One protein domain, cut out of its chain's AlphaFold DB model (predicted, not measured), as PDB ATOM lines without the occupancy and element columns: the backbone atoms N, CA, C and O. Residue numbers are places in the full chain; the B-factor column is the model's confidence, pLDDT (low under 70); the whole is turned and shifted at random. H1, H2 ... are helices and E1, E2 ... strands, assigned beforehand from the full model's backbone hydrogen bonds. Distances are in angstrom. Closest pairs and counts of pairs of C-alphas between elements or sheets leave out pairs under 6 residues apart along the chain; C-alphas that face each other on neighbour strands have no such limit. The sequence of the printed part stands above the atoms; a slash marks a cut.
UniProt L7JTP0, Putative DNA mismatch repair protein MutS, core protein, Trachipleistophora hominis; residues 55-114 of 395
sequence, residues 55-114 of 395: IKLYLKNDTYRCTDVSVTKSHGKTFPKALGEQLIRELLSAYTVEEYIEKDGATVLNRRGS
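This is residues 55 to 114 of the 395 residues of the protein "Putative DNA mismatch repair protein MutS, core protein" of Trachipleistophora hominis (UniProt L7JTP0). A strongly twisted sheet of five strands has the longer helix, H2, packed along one face over E2 and E1, while the short helix H1 sits near one end of E2; the long hairpin E4-E5 forms one side of the sheet. The printed part has 60 residues, in the order E1, E2, H1, E3, H2, E4, E5. The mixed sheet runs E3, E2, E1, E4, E5, with only E1 and E4 parallel; the class is mixed, helices and strands. It is compact, with a radius of gyration of the C-alphas of 10.8 A and spans of 31 by 22 by 20 A.

Inner strands E1, residues 55 to 60, and E4, residues 96 to 103, are parallel neighbours at 25 degrees, with N 57 and O 98 at 2.9 A. E2, residues 63 to 66, forms a hairpin with E1; N 65 and O 58 are 2.8 A apart. Edge strand E3, residues 78 to 80, is antiparallel to E2, with N 64 and O 79 at 2.8 A. Edge strand E5, residues 106 to 113, forms a hairpin with E4; N 99 and O 111 are 2.8 A apart. H2, residues 81 to 91, is on the sheet at a height of 8.6 A and runs along the strands, at 11 degrees to E1 on the local plane. Its closest C-alphas to E2 are those of Lys 81 and Thr 63, 5.1 A apart. E3, H2 and E4 make a split strand-helix-strand unit, with E2 and E1 between its strands and a right-handed crossover. H1, residues 69 to 75, is on the sheet too, in two layers, helices on one face of a sheet; its closest C-alpha pair with E2 is Thr 72 and Cys 66, 6.5 A. H1 and H2 are near each other. Every O i to N i+4 pair is within hydrogen-bond range in H2, and 2 of 3 in H1.

E1 begins at C-alpha 55, (10.830, -53.290, 7.831), and E5 ends at C-alpha 113, (16.525, -57.766, 0.744). E4 is 22.5 A long, E5 21.2 A, E1 16.6 A and H2 14.8 A.

The C-alphas farthest apart, of Ala 94 and Asp 104, are 32.3 A apart. The printed part has no cut, its links between named elements are tight, and no printed residue is under 70 in pLDDT.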
ATOM      1  N   ILE A  55      10.934 -54.748   7.773       92.38
ATOM      2  CA  ILE A  55      10.830 -53.290   7.831       92.38
ATOM      3  C   ILE A  55      10.457 -52.759   6.450       92.38
ATOM      4  O   ILE A  55      11.094 -53.088   5.448       92.38
ATOM      5  N   LYS A  56       9.424 -51.915   6.406       93.81
ATOM      6  CA  LYS A  56       8.925 -51.296   5.175       93.81
ATOM      7  C   LYS A  56       9.342 -49.832   5.106       93.81
ATOM      8  O   LYS A  56       9.104 -49.060   6.038       93.81
ATOM      9  N   LEU A  57       9.948 -49.458   3.985       94.44
ATOM     10  CA  LEU A  57      10.388 -48.103   3.676       94.44
ATOM     11  C   LEU A  57       9.696 -47.622   2.404       94.44
ATOM     12  O   LEU A  57       9.584 -48.364   1.433       94.44
ATOM     13  N   TYR A  58       9.250 -46.372   2.399       94.81
ATOM     14  CA  TYR A  58       8.526 -45.769   1.282       94.81
ATOM     15  C   TYR A  58       9.333 -44.590   0.746       94.81
ATOM     16  O   TYR A  58       9.512 -43.605   1.458       94.81
ATOM     17  N   LEU A  59       9.835 -44.685  -0.482       94.06
ATOM     18  CA  LEU A  59      10.614 -43.637  -1.136       94.06
ATOM     19  C   LEU A  59       9.705 -42.779  -2.024       94.06
ATOM     20  O   LEU A  59       9.095 -43.278  -2.972       94.06
ATOM     21  N   LYS A  60       9.653 -41.475  -1.741       92.62
ATOM     22  CA  LYS A  60       8.936 -40.470  -2.536       92.62
ATOM     23  C   LYS A  60       9.747 -39.177  -2.577       92.62
ATOM     24  O   LYS A  60      10.139 -38.675  -1.529       92.62
ATOM     25  N   ASN A  61       9.979 -38.633  -3.774       88.94
ATOM     26  CA  ASN A  61      10.693 -37.364  -3.987       88.94
ATOM     27  C   ASN A  61      12.030 -37.285  -3.212       88.94
ATOM     28  O   ASN A  61      12.232 -36.381  -2.405       88.94
ATOM     29  N   ASP A  62      12.894 -38.292  -3.389       89.56
ATOM     30  CA  ASP A  62      14.195 -38.434  -2.700       89.56
ATOM     31  C   ASP A  62      14.139 -38.382  -1.160       89.56
ATOM     32  O   ASP A  62      15.136 -38.126  -0.481       89.56
ATOM     33  N   THR A  63      12.977 -38.693  -0.591       92.69
ATOM     34  CA  THR A  63      12.760 -38.794   0.850       92.69
ATOM     35  C   THR A  63      12.170 -40.159   1.172       92.69
ATOM     36  O   THR A  63      11.205 -40.602   0.545       92.69
ATOM     37  N   TYR A  64      12.745 -40.839   2.155       94.44
ATOM     38  CA  TYR A  64      12.172 -42.054   2.713       94.44
ATOM     39  C   TYR A  64      11.196 -41.725   3.830       94.44
ATOM     40  O   TYR A  64      11.408 -40.799   4.612       94.44
ATOM     41  N   ARG A  65      10.156 -42.544   3.943       92.69
ATOM     42  CA  ARG A  65       9.242 -42.599   5.078       92.69
ATOM     43  C   ARG A  65       9.233 -44.009   5.655       92.69
ATOM     44  O   ARG A  65       9.161 -44.981   4.903       92.69
ATOM     45  N   CYS A  66       9.247 -44.117   6.979       90.44
ATOM     46  CA  CYS A  66       9.096 -45.384   7.692       90.44
ATOM     47  C   CYS A  66       7.944 -45.289   8.696       90.44
ATOM     48  O   CYS A  66       7.691 -44.228   9.272       90.44
ATOM     49  N   THR A  67       7.225 -46.390   8.889       82.94
ATOM     50  CA  THR A  67       6.160 -46.506   9.897       82.94
ATOM     51  C   THR A  67       6.557 -47.382  11.081       82.94
ATOM     52  O   THR A  67       5.816 -47.436  12.058       82.94
ATOM     53  N   ASP A  68       7.717 -48.040  11.023       86.12
ATOM     54  CA  ASP A  68       8.200 -48.890  12.106       86.12
ATOM     55  C   ASP A  68       8.604 -48.049  13.326       86.12
ATOM     56  O   ASP A  68       9.384 -47.096  13.235       86.12
ATOM     57  N   VAL A  69       8.065 -48.391  14.496       79.12
ATOM     58  CA  VAL A  69       8.281 -47.636  15.738       79.12
ATOM     59  C   VAL A  69       9.757 -47.614  16.150       79.12
ATOM     60  O   VAL A  69      10.228 -46.599  16.660       79.12
ATOM     61  N   SER A  70      10.505 -48.698  15.920       79.06
ATOM     62  CA  SER A  70      11.925 -48.787  16.293       79.06
ATOM     63  C   SER A  70      12.796 -47.815  15.487       79.06
ATOM     64  O   SER A  70      13.652 -47.124  16.040       79.06
ATOM     65  N   VAL A  71      12.508 -47.696  14.192       79.81
ATOM     66  CA  VAL A  71      13.215 -46.813  13.259       79.81
ATOM     67  C   VAL A  71      12.795 -45.359  13.460       79.81
ATOM     68  O   VAL A  71      13.626 -44.453  13.491       79.81
ATOM     69  N   THR A  72      11.496 -45.117  13.631       80.56
ATOM     70  CA  THR A  72      10.965 -43.751  13.750       80.56
ATOM     71  C   THR A  72      11.389 -43.047  15.035       80.56
ATOM     72  O   THR A  72      11.516 -41.824  15.024       80.56
ATOM     73  N   LYS A  73      11.657 -43.788  16.119       77.81
ATOM     74  CA  LYS A  73      12.226 -43.231  17.356       77.81
ATOM     75  C   LYS A  73      13.647 -42.691  17.178       77.81
ATOM     76  O   LYS A  73      13.997 -41.730  17.847       77.81
ATOM     77  N   SER A  74      14.445 -43.302  16.306       76.88
ATOM     78  CA  SER A  74      15.860 -42.955  16.119       76.88
ATOM     79  C   SER A  74      16.089 -41.957  14.982       76.88
ATOM     80  O   SER A  74      16.928 -41.074  15.112       76.88
ATOM     81  N   HIS A  75      15.323 -42.051  13.892       79.44
ATOM     82  CA  HIS A  75      15.581 -41.297  12.654       79.44
ATOM     83  C   HIS A  75      14.415 -40.396  12.220       79.44
ATOM     84  O   HIS A  75      14.466 -39.753  11.171       79.44
ATOM     85  N   GLY A  76      13.338 -40.352  13.009       83.06
ATOM     86  CA  GLY A  76      12.103 -39.668  12.643       83.06
ATOM     87  C   GLY A  76      11.279 -40.426  11.595       83.06
ATOM     88  O   GLY A  76      11.645 -41.491  11.097       83.06
ATOM     89  N   LYS A  77      10.101 -39.884  11.267       87.00
ATOM     90  CA  LYS A  77       9.171 -40.511  10.305       87.00
ATOM     91  C   LYS A  77       9.612 -40.368   8.854       87.00
ATOM     92  O   LYS A  77       9.202 -41.179   8.025       87.00
ATOM     93  N   THR A  78      10.392 -39.338   8.549       90.12
ATOM     94  CA  THR A  78      10.812 -38.979   7.195       90.12
ATOM     95  C   THR A  78      12.259 -38.524   7.202       90.12
ATOM     96  O   THR A  78      12.618 -37.692   8.033       90.12
ATOM     97  N   PHE A  79      13.061 -39.019   6.263       93.25
ATOM     98  CA  PHE A  79      14.486 -38.701   6.179       93.25
ATOM     99  C   PHE A  79      15.000 -38.689   4.730       93.25
ATOM    100  O   PHE A  79      14.426 -39.367   3.871       93.25
ATOM    101  N   PRO A  80      16.078 -37.937   4.432       93.75
ATOM    102  CA  PRO A  80      16.650 -37.863   3.089       93.75
ATOM    103  C   PRO A  80      17.106 -39.226   2.561       93.75
ATOM    104  O   PRO A  80      17.536 -40.091   3.329       93.75
ATOM    105  N   LYS A  81      17.097 -39.395   1.234       91.81
ATOM    106  CA  LYS A  81      17.522 -40.631   0.561       91.81
ATOM    107  C   LYS A  81      18.892 -41.141   1.007       91.81
ATOM    108  O   LYS A  81      19.023 -42.330   1.264       91.81
ATOM    109  N   ALA A  82      19.882 -40.259   1.143       89.69
ATOM    110  CA  ALA A  82      21.229 -40.646   1.567       89.69
ATOM    111  C   ALA A  82      21.234 -41.306   2.959       89.69
ATOM    112  O   ALA A  82      21.807 -42.381   3.127       89.69
ATOM    113  N   LEU A  83      20.527 -40.706   3.926       90.75
ATOM    114  CA  LEU A  83      20.375 -41.270   5.269       90.75
ATOM    115  C   LEU A  83      19.576 -42.578   5.233       90.75
ATOM    116  O   LEU A  83      19.913 -43.532   5.924       90.75
ATOM    117  N   GLY A  84      18.551 -42.659   4.384       92.19
ATOM    118  CA  GLY A  84      17.777 -43.887   4.236       92.19
ATOM    119  C   GLY A  84      18.558 -45.038   3.610       92.19
ATOM    120  O   GLY A  84      18.404 -46.172   4.046       92.19
ATOM    121  N   GLU A  85      19.442 -44.775   2.649       91.75
ATOM    122  CA  GLU A  85      20.343 -45.799   2.113       91.75
ATOM    123  C   GLU A  85      21.346 -46.287   3.165       91.75
ATOM    124  O   GLU A  85      21.651 -47.479   3.191       91.75
ATOM    125  N   GLN A  86      21.837 -45.407   4.043       90.81
ATOM    126  CA  GLN A  86      22.657 -45.812   5.187       90.81
ATOM    127  C   GLN A  86      21.858 -46.692   6.154       90.81
ATOM    128  O   GLN A  86      22.295 -47.796   6.474       90.81
ATOM    129  N   LEU A  87      20.657 -46.257   6.533       91.69
ATOM    130  CA  LEU A  87      19.768 -47.022   7.401       91.69
ATOM    131  C   LEU A  87      19.445 -48.399   6.806       91.69
ATOM    132  O   LEU A  87      19.473 -49.396   7.518       91.69
ATOM    133  N   ILE A  88      19.186 -48.499   5.499       93.00
ATOM    134  CA  ILE A  88      18.961 -49.792   4.835       93.00
ATOM    135  C   ILE A  88      20.162 -50.725   5.036       93.00
ATOM    136  O   ILE A  88      19.955 -51.913   5.287       93.00
ATOM    137  N   ARG A  89      21.402 -50.217   4.961       90.94
ATOM    138  CA  ARG A  89      22.602 -51.037   5.198       90.94
ATOM    139  C   ARG A  89      22.648 -51.585   6.616       90.94
ATOM    140  O   ARG A  89      22.967 -52.756   6.802       90.94
ATOM    141  N   GLU A  90      22.316 -50.748   7.591       89.88
ATOM    142  CA  GLU A  90      22.271 -51.132   9.001       89.88
ATOM    143  C   GLU A  90      21.159 -52.156   9.250       89.88
ATOM    144  O   GLU A  90      21.401 -53.208   9.840       89.88
ATOM    145  N   LEU A  91      19.956 -51.916   8.725       91.19
ATOM    146  CA  LEU A  91      18.806 -52.801   8.902       91.19
ATOM    147  C   LEU A  91      19.012 -54.167   8.249       91.19
ATOM    148  O   LEU A  91      18.673 -55.182   8.852       91.19
ATOM    149  N   LEU A  92      19.606 -54.215   7.055       91.31
ATOM    150  CA  LEU A  92      19.900 -55.466   6.353       91.31
ATOM    151  C   LEU A  92      20.939 -56.336   7.069       91.31
ATOM    152  O   LEU A  92      21.163 -57.457   6.634       91.31
ATOM    153  N   SER A  93      21.556 -55.885   8.165       85.62
ATOM    154  CA  SER A  93      22.371 -56.764   9.014       85.62
ATOM    155  C   SER A  93      21.533 -57.760   9.830       85.62
ATOM    156  O   SER A  93      22.024 -58.841  10.148       85.62
ATOM    157  N   ALA A  94      20.268 -57.434  10.124       86.50
ATOM    158  CA  ALA A  94      19.418 -58.213  11.032       86.50
ATOM    159  C   ALA A  94      17.988 -58.452  10.514       86.50
ATOM    160  O   ALA A  94      17.364 -59.464  10.841       86.50
ATOM    161  N   TYR A  95      17.463 -57.559   9.677       90.19
ATOM    162  CA  TYR A  95      16.062 -57.535   9.263       90.19
ATOM    163  C   TYR A  95      15.900 -57.745   7.760       90.19
ATOM    164  O   TYR A  95      16.784 -57.455   6.954       90.19
ATOM    165  N   THR A  96      14.725 -58.235   7.369       91.62
ATOM    166  CA  THR A  96      14.272 -58.111   5.983       91.62
ATOM    167  C   THR A  96      13.823 -56.673   5.750       91.62
ATOM    168  O   THR A  96      13.139 -56.092   6.592       91.62
ATOM    169  N   VAL A  97      14.195 -56.101   4.609       93.69
ATOM    170  CA  VAL A  97      13.820 -54.740   4.223       93.69
ATOM    171  C   VAL A  97      13.082 -54.778   2.892       93.69
ATOM    172  O   VAL A  97      13.547 -55.392   1.928       93.69
ATOM    173  N   GLU A  98      11.944 -54.096   2.846       94.69
ATOM    174  CA  GLU A  98      11.145 -53.868   1.645       94.69
ATOM    175  C   GLU A  98      11.076 -52.366   1.365       94.69
ATOM    176  O   GLU A  98      10.642 -51.580   2.207       94.69
ATOM    177  N   GLU A  99      11.508 -51.963   0.174       94.38
ATOM    178  CA  GLU A  99      11.375 -50.594  -0.308       94.38
ATOM    179  C   GLU A  99      10.231 -50.506  -1.307       94.38
ATOM    180  O   GLU A  99      10.207 -51.228  -2.304       94.38
ATOM    181  N   TYR A 100       9.347 -49.548  -1.083       94.81
ATOM    182  CA  TYR A 100       8.233 -49.213  -1.948       94.81
ATOM    183  C   TYR A 100       8.439 -47.841  -2.592       94.81
ATOM    184  O   TYR A 100       8.974 -46.928  -1.963       94.81
ATOM    185  N   ILE A 101       7.977 -47.687  -3.831       94.50
ATOM    186  CA  ILE A 101       7.958 -46.416  -4.571       94.50
ATOM    187  C   ILE A 101       6.551 -46.134  -5.092       94.50
ATOM    188  O   ILE A 101       5.746 -47.050  -5.256       94.50
ATOM    189  N   GLU A 102       6.264 -44.873  -5.386       90.69
ATOM    190  CA  GLU A 102       5.027 -44.480  -6.060       90.69
ATOM    191  C   GLU A 102       5.232 -44.508  -7.581       90.69
ATOM    192  O   GLU A 102       6.106 -43.817  -8.110       90.69
ATOM    193  N   LYS A 103       4.441 -45.322  -8.285       87.81
ATOM    194  CA  LYS A 103       4.358 -45.363  -9.751       87.81
ATOM    195  C   LYS A 103       2.892 -45.256 -10.150       87.81
ATOM    196  O   LYS A 103       2.069 -46.009  -9.640       87.81
ATOM    197  N   ASP A 104       2.572 -44.299 -11.017       86.06
ATOM    198  CA  ASP A 104       1.219 -44.080 -11.550       86.06
ATOM    199  C   ASP A 104       0.128 -43.954 -10.464       86.06
ATOM    200  O   ASP A 104      -0.985 -44.453 -10.603       86.06
ATOM    201  N   GLY A 105       0.458 -43.304  -9.339       85.62
ATOM    202  CA  GLY A 105      -0.446 -43.120  -8.194       85.62
ATOM    203  C   GLY A 105      -0.622 -44.354  -7.296       85.62
ATOM    204  O   GLY A 105      -1.340 -44.280  -6.300       85.62
ATOM    205  N   ALA A 106       0.046 -45.472  -7.599       90.00
ATOM    206  CA  ALA A 106       0.048 -46.684  -6.785       90.00
ATOM    207  C   ALA A 106       1.396 -46.889  -6.077       90.00
ATOM    208  O   ALA A 106       2.468 -46.620  -6.620       90.00
ATOM    209  N   THR A 107       1.349 -47.408  -4.847       92.31
ATOM    210  CA  THR A 107       2.553 -47.814  -4.108       92.31
ATOM    211  C   THR A 107       2.939 -49.233  -4.512       92.31
ATOM    212  O   THR A 107       2.194 -50.174  -4.248       92.31
ATOM    213  N   VAL A 108       4.106 -49.397  -5.131       94.38
ATOM    214  CA  VAL A 108       4.601 -50.684  -5.641       94.38
ATOM    215  C   VAL A 108       5.910 -51.074  -4.965       94.38
ATOM    216  O   VAL A 108       6.736 -50.215  -4.651       94.38
ATOM    217  N   LEU A 109       6.107 -52.375  -4.728       92.12
ATOM    218  CA  LEU A 109       7.366 -52.900  -4.199       92.12
ATOM    219  C   LEU A 109       8.466 -52.689  -5.244       92.12
ATOM    220  O   LEU A 109       8.374 -53.189  -6.361       92.12
ATOM    221  N   ASN A 110       9.498 -51.943  -4.871       91.19
ATOM    222  CA  ASN A 110      10.647 -51.656  -5.719       91.19
ATOM    223  C   ASN A 110      11.795 -52.629  -5.464       91.19
ATOM    224  O   ASN A 110      12.415 -53.127  -6.398       91.19
ATOM    225  N   ARG A 111      12.116 -52.855  -4.185       91.38
ATOM    226  CA  ARG A 111      13.273 -53.655  -3.770       91.38
ATOM    227  C   ARG A 111      12.957 -54.474  -2.537       91.38
ATOM    228  O   ARG A 111      12.245 -54.014  -1.646       91.38
ATOM    229  N   ARG A 112      13.571 -55.651  -2.452       92.12
ATOM    230  CA  ARG A 112      13.560 -56.486  -1.254       92.12
ATOM    231  C   ARG A 112      14.954 -57.028  -0.974       92.12
ATOM    232  O   ARG A 112      15.717 -57.318  -1.894       92.12
ATOM    233  N   GLY A 113      15.286 -57.149   0.302       92.12
ATOM    234  CA  GLY A 113      16.525 -57.766   0.744       92.12
ATOM    235  C   GLY A 113      16.412 -58.309   2.155       92.12
ATOM    236  O   GLY A 113      15.482 -57.992   2.897       92.12
ATOM    237  N   SER A 114      17.370 -59.143   2.513       92.50
ATOM    238  CA  SER A 114      17.498 -59.758   3.827       92.50
ATOM    239  C   SER A 114      18.980 -59.953   4.172       92.50
ATOM    240  O   SER A 114      19.829 -59.741   3.299       92.50
TER     241      SER A 114